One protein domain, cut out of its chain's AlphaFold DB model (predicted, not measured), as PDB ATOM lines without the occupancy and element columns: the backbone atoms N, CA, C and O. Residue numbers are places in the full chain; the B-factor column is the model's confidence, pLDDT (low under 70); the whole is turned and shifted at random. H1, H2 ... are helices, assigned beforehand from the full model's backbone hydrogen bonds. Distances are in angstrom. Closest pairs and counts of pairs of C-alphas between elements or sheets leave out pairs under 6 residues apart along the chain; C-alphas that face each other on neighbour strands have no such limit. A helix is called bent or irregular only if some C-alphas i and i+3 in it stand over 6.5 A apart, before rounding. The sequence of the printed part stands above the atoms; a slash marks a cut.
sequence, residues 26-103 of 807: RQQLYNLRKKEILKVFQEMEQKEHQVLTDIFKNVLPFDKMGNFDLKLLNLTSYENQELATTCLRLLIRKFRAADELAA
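AT A GLANCE: This is residues 26 to 103 of the 807 residues of the protein "RYDR_ITPR domain-containing protein" of Naegleria fowleri (UniProt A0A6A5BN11). One long straight helix, H1, makes an arm, and beyond its residue 59 the backbone goes on into a small helical hairpin of H2 and H3, which folds back so that the short H4 comes near H1. Residues 26 to 51 of H1 stick out from the rest. The printed part has 78 residues with four named helices, in the order H1, H2, H3, H4, and no named strand; the class is all helix. The whole is extended, with a radius of gyration of the C-alphas of 21.6 A and spans of 74 by 21 by 15 A, and the arm of H1 makes much of its length.

IN THESE COORDINATES: H1 holds residues 26 to 59, 34 residues, and is the longest helix. Its C-alphas run from Arg 26 at (-7.572, -81.774, 28.887) to Val 59 at (-40.090, -48.285, 21.559), 47.3 A from first to last. H1 is neither bent nor irregular, but only just: C-alphas 56 and 59 are 6.3 A apart. After a tight link of 3 residues comes H2, residues 63 to 75, 19.4 A from first to last C-alpha. H2 is irregular: C-alphas 67 and 70 are 7.2 A apart, against about 5 A in a regular helix, and its line is a rough one. A tight link of 5 residues leads to H3, residues 81 to 95, 21.1 A from first to last C-alpha, which begins with C-alpha 81 at (-37.216, -19.336, 15.592). One residue, Arg 96, makes the tight link to H4, residues 97 to 103, seven residues, which ends with C-alpha 103 at (-25.328, -41.750, 26.832).

HOW THE PARTS SIT: H1 and H2 are close but not clearly touching, with 1 pair of C-alphas within 8 A. Their closest C-alphas are those of Lys 57 and Asp 63, 6.3 A apart. Their lines stand at a steep tilt of 49 degrees and run the same way, and their centres are 37.0 A apart. H2 and H3 form a helical hairpin and touch, with 10 pairs of C-alphas within 8 A. Their closest C-alphas are those of Leu 72 and Cys 87, 5.6 A apart. They run opposite ways at a shallow tilt of 33 degrees, only just short of steep, and their centres are 10.6 A apart. H3 and H4 are close but not clearly touching; their closest C-alphas are those of Arg 93 and Glu 100, 7.7 A apart. Their lines are about perpendicular, at 80 degrees. H4 and H1 are near each other, with 5 pairs of C-alphas within 10 A. H1 and H3 are apart, and so are H2 and H4. In H1, H3 and H4 every O i to N i+4 pair is within hydrogen-bond range; in H2, 5 of 9 are.

THE WHOLE: The two C-alphas farthest apart in the domain are those of Arg 26 and Glu 79, 74.3 A. The first and last printed C-alphas, Arg 26 and Ala 103, are 43.8 A apart. Residues 26 to 51 of H1 stand free; the body without them has 52 residues and spans 39 by 24 by 11 A, with a radius of gyration of 12.3 A. The printed part has no cut and no long link. The mean pLDDT of the printed part is 72.5. In this predicted model 24 residues are under 70: residues 26 to 31, 33 to 34, 37 to 38, 58 to 68, 77, 79 and 81. The mean pLDDT is 68 for H2 and 82 for H4.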
ATOM      1  N   ARG A  26      -7.649 -83.247  28.783       54.44
ATOM      2  CA  ARG A  26      -7.572 -81.774  28.887       54.44
ATOM      3  C   ARG A  26      -7.995 -81.083  27.596       54.44
ATOM      4  O   ARG A  26      -8.808 -80.162  27.629       54.44
ATOM      5  N   GLN A  27      -7.480 -81.535  26.457       56.28
ATOM      6  CA  GLN A  27      -7.746 -80.888  25.173       56.28
ATOM      7  C   GLN A  27      -9.180 -81.127  24.682       56.28
ATOM      8  O   GLN A  27      -9.805 -80.213  24.142       56.28
ATOM      9  N   GLN A  28      -9.746 -82.313  24.929       64.62
ATOM     10  CA  GLN A  28     -11.164 -82.579  24.665       64.62
ATOM     11  C   GLN A  28     -12.084 -81.764  25.578       64.62
ATOM     12  O   GLN A  28     -12.999 -81.122  25.068       64.62
ATOM     13  N   LEU A  29     -11.824 -81.723  26.889       58.97
ATOM     14  CA  LEU A  29     -12.632 -80.956  27.844       58.97
ATOM     15  C   LEU A  29     -12.551 -79.445  27.565       58.97
ATOM     16  O   LEU A  29     -13.563 -78.750  27.620       58.97
ATOM     17  N   TYR A  30     -11.367 -78.948  27.195       64.50
ATOM     18  CA  TYR A  30     -11.152 -77.567  26.763       64.50
ATOM     19  C   TYR A  30     -11.921 -77.245  25.477       64.50
ATOM     20  O   TYR A  30     -12.598 -76.223  25.406       64.50
ATOM     21  N   ASN A  31     -11.881 -78.123  24.470       68.88
ATOM     22  CA  ASN A  31     -12.616 -77.925  23.218       68.88
ATOM     23  C   ASN A  31     -14.140 -78.011  23.409       68.88
ATOM     24  O   ASN A  31     -14.871 -77.243  22.782       68.88
ATOM     25  N   LEU A  32     -14.619 -78.897  24.290       71.50
ATOM     26  CA  LEU A  32     -16.027 -78.992  24.693       71.50
ATOM     27  C   LEU A  32     -16.482 -77.719  25.411       71.50
ATOM     28  O   LEU A  32     -17.425 -77.083  24.943       71.50
ATOM     29  N   ARG A  33     -15.752 -77.273  26.444       64.88
ATOM     30  CA  ARG A  33     -16.031 -76.002  27.136       64.88
ATOM     31  C   ARG A  33     -15.981 -74.813  26.185       64.88
ATOM     32  O   ARG A  33     -16.881 -73.984  26.195       64.88
ATOM     33  N   LYS A  34     -14.986 -74.742  25.298       69.06
ATOM     34  CA  LYS A  34     -14.882 -73.688  24.279       69.06
ATOM     35  C   LYS A  34     -16.094 -73.679  23.347       69.06
ATOM     36  O   LYS A  34     -16.580 -72.607  23.001       69.06
ATOM     37  N   LYS A  35     -16.601 -74.851  22.951       71.62
ATOM     38  CA  LYS A  35     -17.791 -74.984  22.097       71.62
ATOM     39  C   LYS A  35     -19.075 -74.600  22.838       71.62
ATOM     40  O   LYS A  35     -19.923 -73.940  22.245       71.62
ATOM     41  N   GLU A  36     -19.210 -74.969  24.109       70.81
ATOM     42  CA  GLU A  36     -20.325 -74.549  24.972       70.81
ATOM     43  C   GLU A  36     -20.325 -73.036  25.191       70.81
ATOM     44  O   GLU A  36     -21.337 -72.381  24.960       70.81
ATOM     45  N   ILE A  37     -19.166 -72.460  25.512       68.12
ATOM     46  CA  ILE A  37     -18.979 -71.014  25.651       68.12
ATOM     47  C   ILE A  37     -19.338 -70.299  24.342       68.12
ATOM     48  O   ILE A  37     -20.048 -69.295  24.363       68.12
ATOM     49  N   LEU A  38     -18.914 -70.827  23.188       69.88
ATOM     50  CA  LEU A  38     -19.250 -70.249  21.884       69.88
ATOM     51  C   LEU A  38     -20.765 -70.259  21.621       69.88
ATOM     52  O   LEU A  38     -21.293 -69.270  21.113       69.88
ATOM     53  N   LYS A  39     -21.467 -71.338  21.995       74.94
ATOM     54  CA  LYS A  39     -22.934 -71.416  21.897       74.94
ATOM     55  C   LYS A  39     -23.609 -70.378  22.789       74.94
ATOM     56  O   LYS A  39     -24.460 -69.639  22.306       74.94
ATOM     57  N   VAL A  40     -23.186 -70.263  24.051       73.19
ATOM     58  CA  VAL A  40     -23.717 -69.252  24.981       73.19
ATOM     59  C   VAL A  40     -23.491 -67.844  24.428       73.19
ATOM     60  O   VAL A  40     -24.414 -67.033  24.417       73.19
ATOM     61  N   PHE A  41     -22.305 -67.554  23.882       72.44
ATOM     62  CA  PHE A  41     -22.039 -66.267  23.240       72.44
ATOM     63  C   PHE A  41     -22.939 -66.013  22.028       72.44
ATOM     64  O   PHE A  41     -23.421 -64.891  21.886       72.44
ATOM     65  N   GLN A  42     -23.188 -67.018  21.185       73.94
ATOM     66  CA  GLN A  42     -24.093 -66.897  20.037       73.94
ATOM     67  C   GLN A  42     -25.540 -66.640  20.473       73.94
ATOM     68  O   GLN A  42     -26.183 -65.733  19.948       73.94
ATOM     69  N   GLU A  43     -26.039 -67.367  21.473       77.19
ATOM     70  CA  GLU A  43     -27.375 -67.140  22.035       77.19
ATOM     71  C   GLU A  43     -27.502 -65.748  22.665       77.19
ATOM     72  O   GLU A  43     -28.514 -65.064  22.488       77.19
ATOM     73  N   MET A  44     -26.467 -65.299  23.382       74.00
ATOM     74  CA  MET A  44     -26.407 -63.941  23.919       74.00
ATOM     75  C   MET A  44     -26.438 -62.902  22.798       74.00
ATOM     76  O   MET A  44     -27.200 -61.945  22.892       74.00
ATOM     77  N   GLU A  45     -25.668 -63.084  21.721       77.19
ATOM     78  CA  GLU A  45     -25.683 -62.162  20.579       77.19
ATOM     79  C   GLU A  45     -27.039 -62.089  19.890       77.19
ATOM     80  O   GLU A  45     -27.486 -60.988  19.568       77.19
ATOM     81  N   GLN A  46     -27.709 -63.225  19.705       79.50
ATOM     82  CA  GLN A  46     -29.051 -63.267  19.131       79.50
ATOM     83  C   GLN A  46     -30.053 -62.510  20.009       79.50
ATOM     84  O   GLN A  46     -30.767 -61.642  19.510       79.50
ATOM     85  N   LYS A  47     -30.053 -62.764  21.326       80.44
ATOM     86  CA  LYS A  47     -30.926 -62.064  22.285       80.44
ATOM     87  C   LYS A  47     -30.634 -60.565  22.345       80.44
ATOM     88  O   LYS A  47     -31.559 -59.759  22.343       80.44
ATOM     89  N   GLU A  48     -29.359 -60.175  22.384       80.94
ATOM     90  CA  GLU A  48     -28.939 -58.769  22.345       80.94
ATOM     91  C   GLU A  48     -29.420 -58.081  21.063       80.94
ATOM     92  O   GLU A  48     -29.966 -56.980  21.122       80.94
ATOM     93  N   HIS A  49     -29.232 -58.724  19.907       79.81
ATOM     94  CA  HIS A  49     -29.645 -58.179  18.619       79.81
ATOM     95  C   HIS A  49     -31.164 -58.029  18.529       79.81
ATOM     96  O   HIS A  49     -31.642 -56.985  18.085       79.81
ATOM     97  N   GLN A  50     -31.916 -59.026  18.997       82.50
ATOM     98  CA  GLN A  50     -33.375 -58.985  19.043       82.50
ATOM     99  C   GLN A  50     -33.868 -57.818  19.905       82.50
ATOM    100  O   GLN A  50     -34.628 -56.985  19.426       82.50
ATOM    101  N   VAL A  51     -33.353 -57.679  21.129       80.75
ATOM    102  CA  VAL A  51     -33.766 -56.605  22.048       80.75
ATOM    103  C   VAL A  51     -33.403 -55.222  21.520       80.75
ATOM    104  O   VAL A  51     -34.212 -54.303  21.611       80.75
ATOM    105  N   LEU A  52     -32.207 -55.049  20.949       79.12
ATOM    106  CA  LEU A  52     -31.841 -53.779  20.318       79.12
ATOM    107  C   LEU A  52     -32.765 -53.467  19.137       79.12
ATOM    108  O   LEU A  52     -33.219 -52.334  19.004       79.12
ATOM    109  N   THR A  53     -33.082 -54.469  18.317       77.25
ATOM    110  CA  THR A  53     -34.004 -54.317  17.185       77.25
ATOM    111  C   THR A  53     -35.399 -53.911  17.657       77.25
ATOM    112  O   THR A  53     -35.976 -52.985  17.094       77.25
ATOM    113  N   ASP A  54     -35.905 -54.526  18.725       80.38
ATOM    114  CA  ASP A  54     -37.198 -54.182  19.317       80.38
ATOM    115  C   ASP A  54     -37.207 -52.764  19.899       80.38
ATOM    116  O   ASP A  54     -38.167 -52.023  19.699       80.38
ATOM    117  N   ILE A  55     -36.135 -52.342  20.581       77.75
ATOM    118  CA  ILE A  55     -36.023 -50.976  21.118       77.75
ATOM    119  C   ILE A  55     -36.043 -49.947  19.983       77.75
ATOM    120  O   ILE A  55     -36.789 -48.967  20.057       77.75
ATOM    121  N   PHE A  56     -35.246 -50.163  18.932       72.50
ATOM    122  CA  PHE A  56     -35.145 -49.207  17.832       72.50
ATOM    123  C   PHE A  56     -36.408 -49.147  16.967       72.50
ATOM    124  O   PHE A  56     -36.746 -48.054  16.528       72.50
ATOM    125  N   LYS A  57     -37.111 -50.271  16.773       70.62
ATOM    126  CA  LYS A  57     -38.325 -50.331  15.939       70.62
ATOM    127  C   LYS A  57     -39.622 -50.012  16.690       70.62
ATOM    128  O   LYS A  57     -40.489 -49.308  16.188       70.62
ATOM    129  N   ASN A  58     -39.784 -50.534  17.906       66.00
ATOM    130  CA  ASN A  58     -41.089 -50.540  18.583       66.00
ATOM    131  C   ASN A  58     -41.200 -49.512  19.717       66.00
ATOM    132  O   ASN A  58     -42.305 -49.081  20.040       66.00
ATOM    133  N   VAL A  59     -40.083 -49.140  20.354       60.66
ATOM    134  CA  VAL A  59     -40.090 -48.285  21.559       60.66
ATOM    135  C   VAL A  59     -39.799 -46.826  21.226       60.66
ATOM    136  O   VAL A  59     -40.377 -45.921  21.831       60.66
ATOM    137  N   LEU A  60     -38.908 -46.570  20.269       62.72
ATOM    138  CA  LEU A  60     -38.625 -45.209  19.842       62.72
ATOM    139  C   LEU A  60     -39.761 -44.682  18.947       62.72
ATOM    140  O   LEU A  60     -40.109 -45.320  17.956       62.72
ATOM    141  N   PRO A  61     -40.308 -43.481  19.211       61.47
ATOM    142  CA  PRO A  61     -41.441 -42.932  18.456       61.47
ATOM    143  C   PRO A  61     -41.086 -42.525  17.011       61.47
ATOM    144  O   PRO A  61     -41.922 -41.983  16.290       61.47
ATOM    145  N   PHE A  62     -39.843 -42.755  16.582       62.78
ATOM    146  CA  PHE A  62     -39.269 -42.215  15.354       62.78
ATOM    147  C   PHE A  62     -39.597 -43.013  14.087       62.78
ATOM    148  O   PHE A  62     -39.510 -42.444  12.997       62.78
ATOM    149  N   ASP A  63     -40.042 -44.267  14.205       56.88
ATOM    150  CA  ASP A  63     -40.434 -45.091  13.051       56.88
ATOM    151  C   ASP A  63     -41.650 -44.506  12.312       56.88
ATOM    152  O   ASP A  63     -41.709 -44.513  11.084       56.88
ATOM    153  N   LYS A  64     -42.573 -43.854  13.034       56.91
ATOM    154  CA  LYS A  64     -43.697 -43.102  12.436       56.91
ATOM    155  C   LYS A  64     -43.283 -41.733  11.877       56.91
ATOM    156  O   LYS A  64     -44.049 -41.094  11.159       56.91
ATOM    157  N   MET A  65     -42.074 -41.276  12.202       57.28
ATOM    158  CA  MET A  65     -41.567 -39.937  11.897       57.28
ATOM    159  C   MET A  65     -40.846 -39.868  10.540       57.28
ATOM    160  O   MET A  65     -40.560 -38.775  10.071       57.28
ATOM    161  N   GLY A  66     -40.595 -41.001   9.864       60.28
ATOM    162  CA  GLY A  66     -40.038 -41.038   8.496       60.28
ATOM    163  C   GLY A  66     -40.820 -40.187   7.487       60.28
ATOM    164  O   GLY A  66     -40.227 -39.481   6.677       60.28
ATOM    165  N   ASN A  67     -42.147 -40.140   7.622       62.53
ATOM    166  CA  ASN A  67     -43.028 -39.320   6.779       62.53
ATOM    167  C   ASN A  67     -43.029 -37.823   7.153       62.53
ATOM    168  O   ASN A  67     -43.674 -37.010   6.485       62.53
ATOM    169  N   PHE A  68     -42.343 -37.455   8.238       67.19
ATOM    170  CA  PHE A  68     -42.287 -36.099   8.776       67.19
ATOM    171  C   PHE A  68     -40.910 -35.457   8.653       67.19
ATOM    172  O   PHE A  68     -40.835 -34.252   8.844       67.19
ATOM    173  N   ASP A  69     -39.850 -36.185   8.288       72.56
ATOM    174  CA  ASP A  69     -38.495 -35.618   8.184       72.56
ATOM    175  C   ASP A  69     -38.465 -34.399   7.262       72.56
ATOM    176  O   ASP A  69     -37.982 -33.339   7.645       72.56
ATOM    177  N   LEU A  70     -39.086 -34.523   6.089       73.19
ATOM    178  CA  LEU A  70     -39.244 -33.442   5.114       73.19
ATOM    179  C   LEU A  70     -40.123 -32.297   5.617       73.19
ATOM    180  O   LEU A  70     -39.839 -31.131   5.364       73.19
ATOM    181  N   LYS A  71     -41.188 -32.621   6.352       76.94
ATOM    182  CA  LYS A  71     -42.117 -31.624   6.896       76.94
ATOM    183  C   LYS A  71     -41.460 -30.830   8.024       76.94
ATOM    184  O   LYS A  71     -41.527 -29.611   8.020       76.94
ATOM    185  N   LEU A  72     -40.780 -31.503   8.949       76.25
ATOM    186  CA  LEU A  72     -40.004 -30.891  10.027       76.25
ATOM    187  C   LEU A  72     -38.850 -30.070   9.470       76.25
ATOM    188  O   LEU A  72     -38.616 -28.968   9.952       76.25
ATOM    189  N   LEU A  73     -38.183 -30.573   8.428       72.81
ATOM    190  CA  LEU A  73     -37.151 -29.842   7.708       72.81
ATOM    191  C   LEU A  73     -37.704 -28.541   7.110       72.81
ATOM    192  O   LEU A  73     -37.122 -27.486   7.340       72.81
ATOM    193  N   ASN A  74     -38.860 -28.581   6.445       73.88
ATOM    194  CA  ASN A  74     -39.522 -27.375   5.935       73.88
ATOM    195  C   ASN A  74     -39.944 -26.420   7.061       73.88
ATOM    196  O   ASN A  74     -39.812 -25.209   6.925       73.88
ATOM    197  N   LEU A  75     -40.392 -26.935   8.209       77.62
ATOM    198  CA  LEU A  75     -40.729 -26.095   9.364       77.62
ATOM    199  C   LEU A  75     -39.505 -25.361   9.937       77.62
ATOM    200  O   LEU A  75     -39.659 -24.282  10.503       77.62
ATOM    201  N   THR A  76     -38.285 -25.873   9.727       70.75
ATOM    202  CA  THR A  76     -37.062 -25.151  10.121       70.75
ATOM    203  C   THR A  76     -36.766 -23.909   9.277       70.75
ATOM    204  O   THR A  76     -36.026 -23.042   9.738       70.75
ATOM    205  N   SER A  77     -37.338 -23.780   8.071       67.94
ATOM    206  CA  SER A  77     -37.120 -22.601   7.218       67.94
ATOM    207  C   SER A  77     -38.030 -21.412   7.533       67.94
ATOM    208  O   SER A  77     -37.800 -20.327   7.000       67.94
ATOM    209  N   TYR A  78     -39.032 -21.591   8.399       71.50
ATOM    210  CA  TYR A  78     -39.936 -20.513   8.807       71.50
ATOM    211  C   TYR A  78     -39.215 -19.467   9.670       71.50
ATOM    212  O   TYR A  78     -38.195 -19.738  10.305       71.50
ATOM    213  N   GLU A  79     -39.754 -18.248   9.692       64.06
ATOM    214  CA  GLU A  79     -39.181 -17.126  10.448       64.06
ATOM    215  C   GLU A  79     -39.295 -17.307  11.967       64.06
ATOM    216  O   GLU A  79     -38.441 -16.822  12.709       64.06
ATOM    217  N   ASN A  80     -40.302 -18.057  12.438       76.75
ATOM    218  CA  ASN A  80     -40.451 -18.369  13.856       76.75
ATOM    219  C   ASN A  80     -39.305 -19.274  14.334       76.75
ATOM    220  O   ASN A  80     -39.212 -20.460  14.008       76.75
ATOM    221  N   GLN A  81     -38.440 -18.695  15.155       65.94
ATOM    222  CA  GLN A  81     -37.216 -19.336  15.592       65.94
ATOM    223  C   GLN A  81     -37.408 -20.406  16.671       65.94
ATOM    224  O   GLN A  81     -36.661 -21.386  16.687       65.94
ATOM    225  N   GLU A  82     -38.376 -20.253  17.571       72.19
ATOM    226  CA  GLU A  82     -38.672 -21.275  18.584       72.19
ATOM    227  C   GLU A  82     -39.186 -22.549  17.916       72.19
ATOM    228  O   GLU A  82     -38.767 -23.660  18.254       72.19
ATOM    229  N   LEU A  83     -40.008 -22.381  16.878       78.94
ATOM    230  CA  LEU A  83     -40.446 -23.477  16.027       78.94
ATOM    231  C   LEU A  83     -39.256 -24.115  15.299       78.94
ATOM    232  O   LEU A  83     -39.065 -25.328  15.387       78.94
ATOM    233  N   ALA A  84     -38.412 -23.312  14.643       71.62
ATOM    234  CA  ALA A  84     -37.268 -23.821  13.889       71.62
ATOM    235  C   ALA A  84     -36.260 -24.580  14.772       71.62
ATOM    236  O   ALA A  84     -35.799 -25.661  14.403       71.62
ATOM    237  N   THR A  85     -35.947 -24.055  15.960       72.50
ATOM    238  CA  THR A  85     -35.034 -24.691  16.927       72.50
ATOM    239  C   THR A  85     -35.621 -25.973  17.515       72.50
ATOM    240  O   THR A  85     -34.906 -26.970  17.642       72.50
ATOM    241  N   THR A  86     -36.925 -26.000  17.802       78.44
ATOM    242  CA  THR A  86     -37.626 -27.193  18.299       78.44
ATOM    243  C   THR A  86     -37.711 -28.286  17.234       78.44
ATOM    244  O   THR A  86     -37.370 -29.439  17.508       78.44
ATOM    245  N   CYS A  87     -38.089 -27.940  15.998       78.56
ATOM    246  CA  CYS A  87     -38.110 -28.871  14.869       78.56
ATOM    247  C   CYS A  87     -36.715 -29.430  14.571       78.56
ATOM    248  O   CYS A  87     -36.565 -30.638  14.378       78.56
ATOM    249  N   LEU A  88     -35.681 -28.582  14.616       76.44
ATOM    250  CA  LEU A  88     -34.294 -29.008  14.460       76.44
ATOM    251  C   LEU A  88     -33.863 -29.963  15.581       76.44
ATOM    252  O   LEU A  88     -33.264 -31.000  15.306       76.44
ATOM    253  N   ARG A  89     -34.202 -29.665  16.840       77.81
ATOM    254  CA  ARG A  89     -33.909 -30.541  17.983       77.81
ATOM    255  C   ARG A  89     -34.569 -31.909  17.828       77.81
ATOM    256  O   ARG A  89     -33.918 -32.922  18.065       77.81
ATOM    257  N   LEU A  90     -35.833 -31.944  17.415       79.81
ATOM    258  CA  LEU A  90     -36.568 -33.183  17.154       79.81
ATOM    259  C   LEU A  90     -35.914 -34.011  16.043       79.81
ATOM    260  O   LEU A  90     -35.735 -35.219  16.202       79.81
ATOM    261  N   LEU A  91     -35.505 -33.360  14.952       77.38
ATOM    262  CA  LEU A  91     -34.822 -34.014  13.840       77.38
ATOM    263  C   LEU A  91     -33.450 -34.554  14.273       77.38
ATOM    264  O   LEU A  91     -33.138 -35.716  14.032       77.38
ATOM    265  N   ILE A  92     -32.654 -33.763  14.997       78.00
ATOM    266  CA  ILE A  92     -31.362 -34.205  15.542       78.00
ATOM    267  C   ILE A  92     -31.543 -35.404  16.475       78.00
ATOM    268  O   ILE A  92     -30.815 -36.389  16.357       78.00
ATOM    269  N   ARG A  93     -32.533 -35.345  17.367       78.56
ATOM    270  CA  ARG A  93     -32.828 -36.404  18.331       78.56
ATOM    271  C   ARG A  93     -33.202 -37.725  17.660       78.56
ATOM    272  O   ARG A  93     -32.734 -38.772  18.099       78.56
ATOM    273  N   LYS A  94     -33.962 -37.683  16.560       78.38
ATOM    274  CA  LYS A  94     -34.274 -38.870  15.748       78.38
ATOM    275  C   LYS A  94     -33.004 -39.572  15.261       78.38
ATOM    276  O   LYS A  94     -32.813 -40.757  15.517       78.38
ATOM    277  N   PHE A  95     -32.115 -38.843  14.588       76.44
ATOM    278  CA  PHE A  95     -30.910 -39.434  13.989       76.44
ATOM    279  C   PHE A  95     -29.795 -39.726  15.003       76.44
ATOM    280  O   PHE A  95     -28.885 -40.500  14.705       76.44
ATOM    281  N   ARG A  96     -29.872 -39.141  16.205       78.25
ATOM    282  CA  ARG A  96     -28.980 -39.409  17.346       78.25
ATOM    283  C   ARG A  96     -29.600 -40.310  18.407       78.25
ATOM    284  O   ARG A  96     -29.027 -40.438  19.485       78.25
ATOM    285  N   ALA A  97     -30.725 -40.970  18.134       78.75
ATOM    286  CA  ALA A  97     -31.406 -41.780  19.142       78.75
ATOM    287  C   ALA A  97     -30.500 -42.883  19.725       78.75
ATOM    288  O   ALA A  97     -30.542 -43.151  20.925       78.75
ATOM    289  N   ALA A  98     -29.626 -43.470  18.901       80.44
ATOM    290  CA  ALA A  98     -28.621 -44.427  19.357       80.44
ATOM    291  C   ALA A  98     -27.563 -43.783  20.272       80.44
ATOM    292  O   ALA A  98     -27.233 -44.339  21.316       80.44
ATOM    293  N   ASP A  99     -27.062 -42.597  19.920       81.56
ATOM    294  CA  ASP A  99     -26.078 -41.863  20.721       81.56
ATOM    295  C   ASP A  99     -26.675 -41.390  22.059       81.56
ATOM    296  O   ASP A  99     -26.028 -41.495  23.103       81.56
ATOM    297  N   GLU A 100     -27.927 -40.923  22.056       80.62
ATOM    298  CA  GLU A 100     -28.664 -40.557  23.270       80.62
ATOM    299  C   GLU A 100     -28.913 -41.769  24.169       80.62
ATOM    300  O   GLU A 100     -28.679 -41.695  25.377       80.62
ATOM    301  N   LEU A 101     -29.325 -42.904  23.596       83.19
ATOM    302  CA  LEU A 101     -29.501 -44.149  24.340       83.19
ATOM    303  C   LEU A 101     -28.171 -44.615  24.948       83.19
ATOM    304  O   LEU A 101     -28.119 -44.954  26.130       83.19
ATOM    305  N   ALA A 102     -27.083 -44.576  24.176       84.38
ATOM    306  CA  ALA A 102     -25.743 -44.906  24.651       84.38
ATOM    307  C   ALA A 102     -25.283 -43.992  25.800       84.38
ATOM    308  O   ALA A 102     -24.655 -44.472  26.742       84.38
ATOM    309  N   ALA A 103     -25.626 -42.701  25.762       82.00
ATOM    310  CA  ALA A 103     -25.328 -41.750  26.832       82.00
ATOM    311  C   ALA A 103     -26.239 -41.912  28.067       82.00
ATOM    312  O   ALA A 103     -25.828 -41.597  29.187       82.00
TER     313      ALA A 103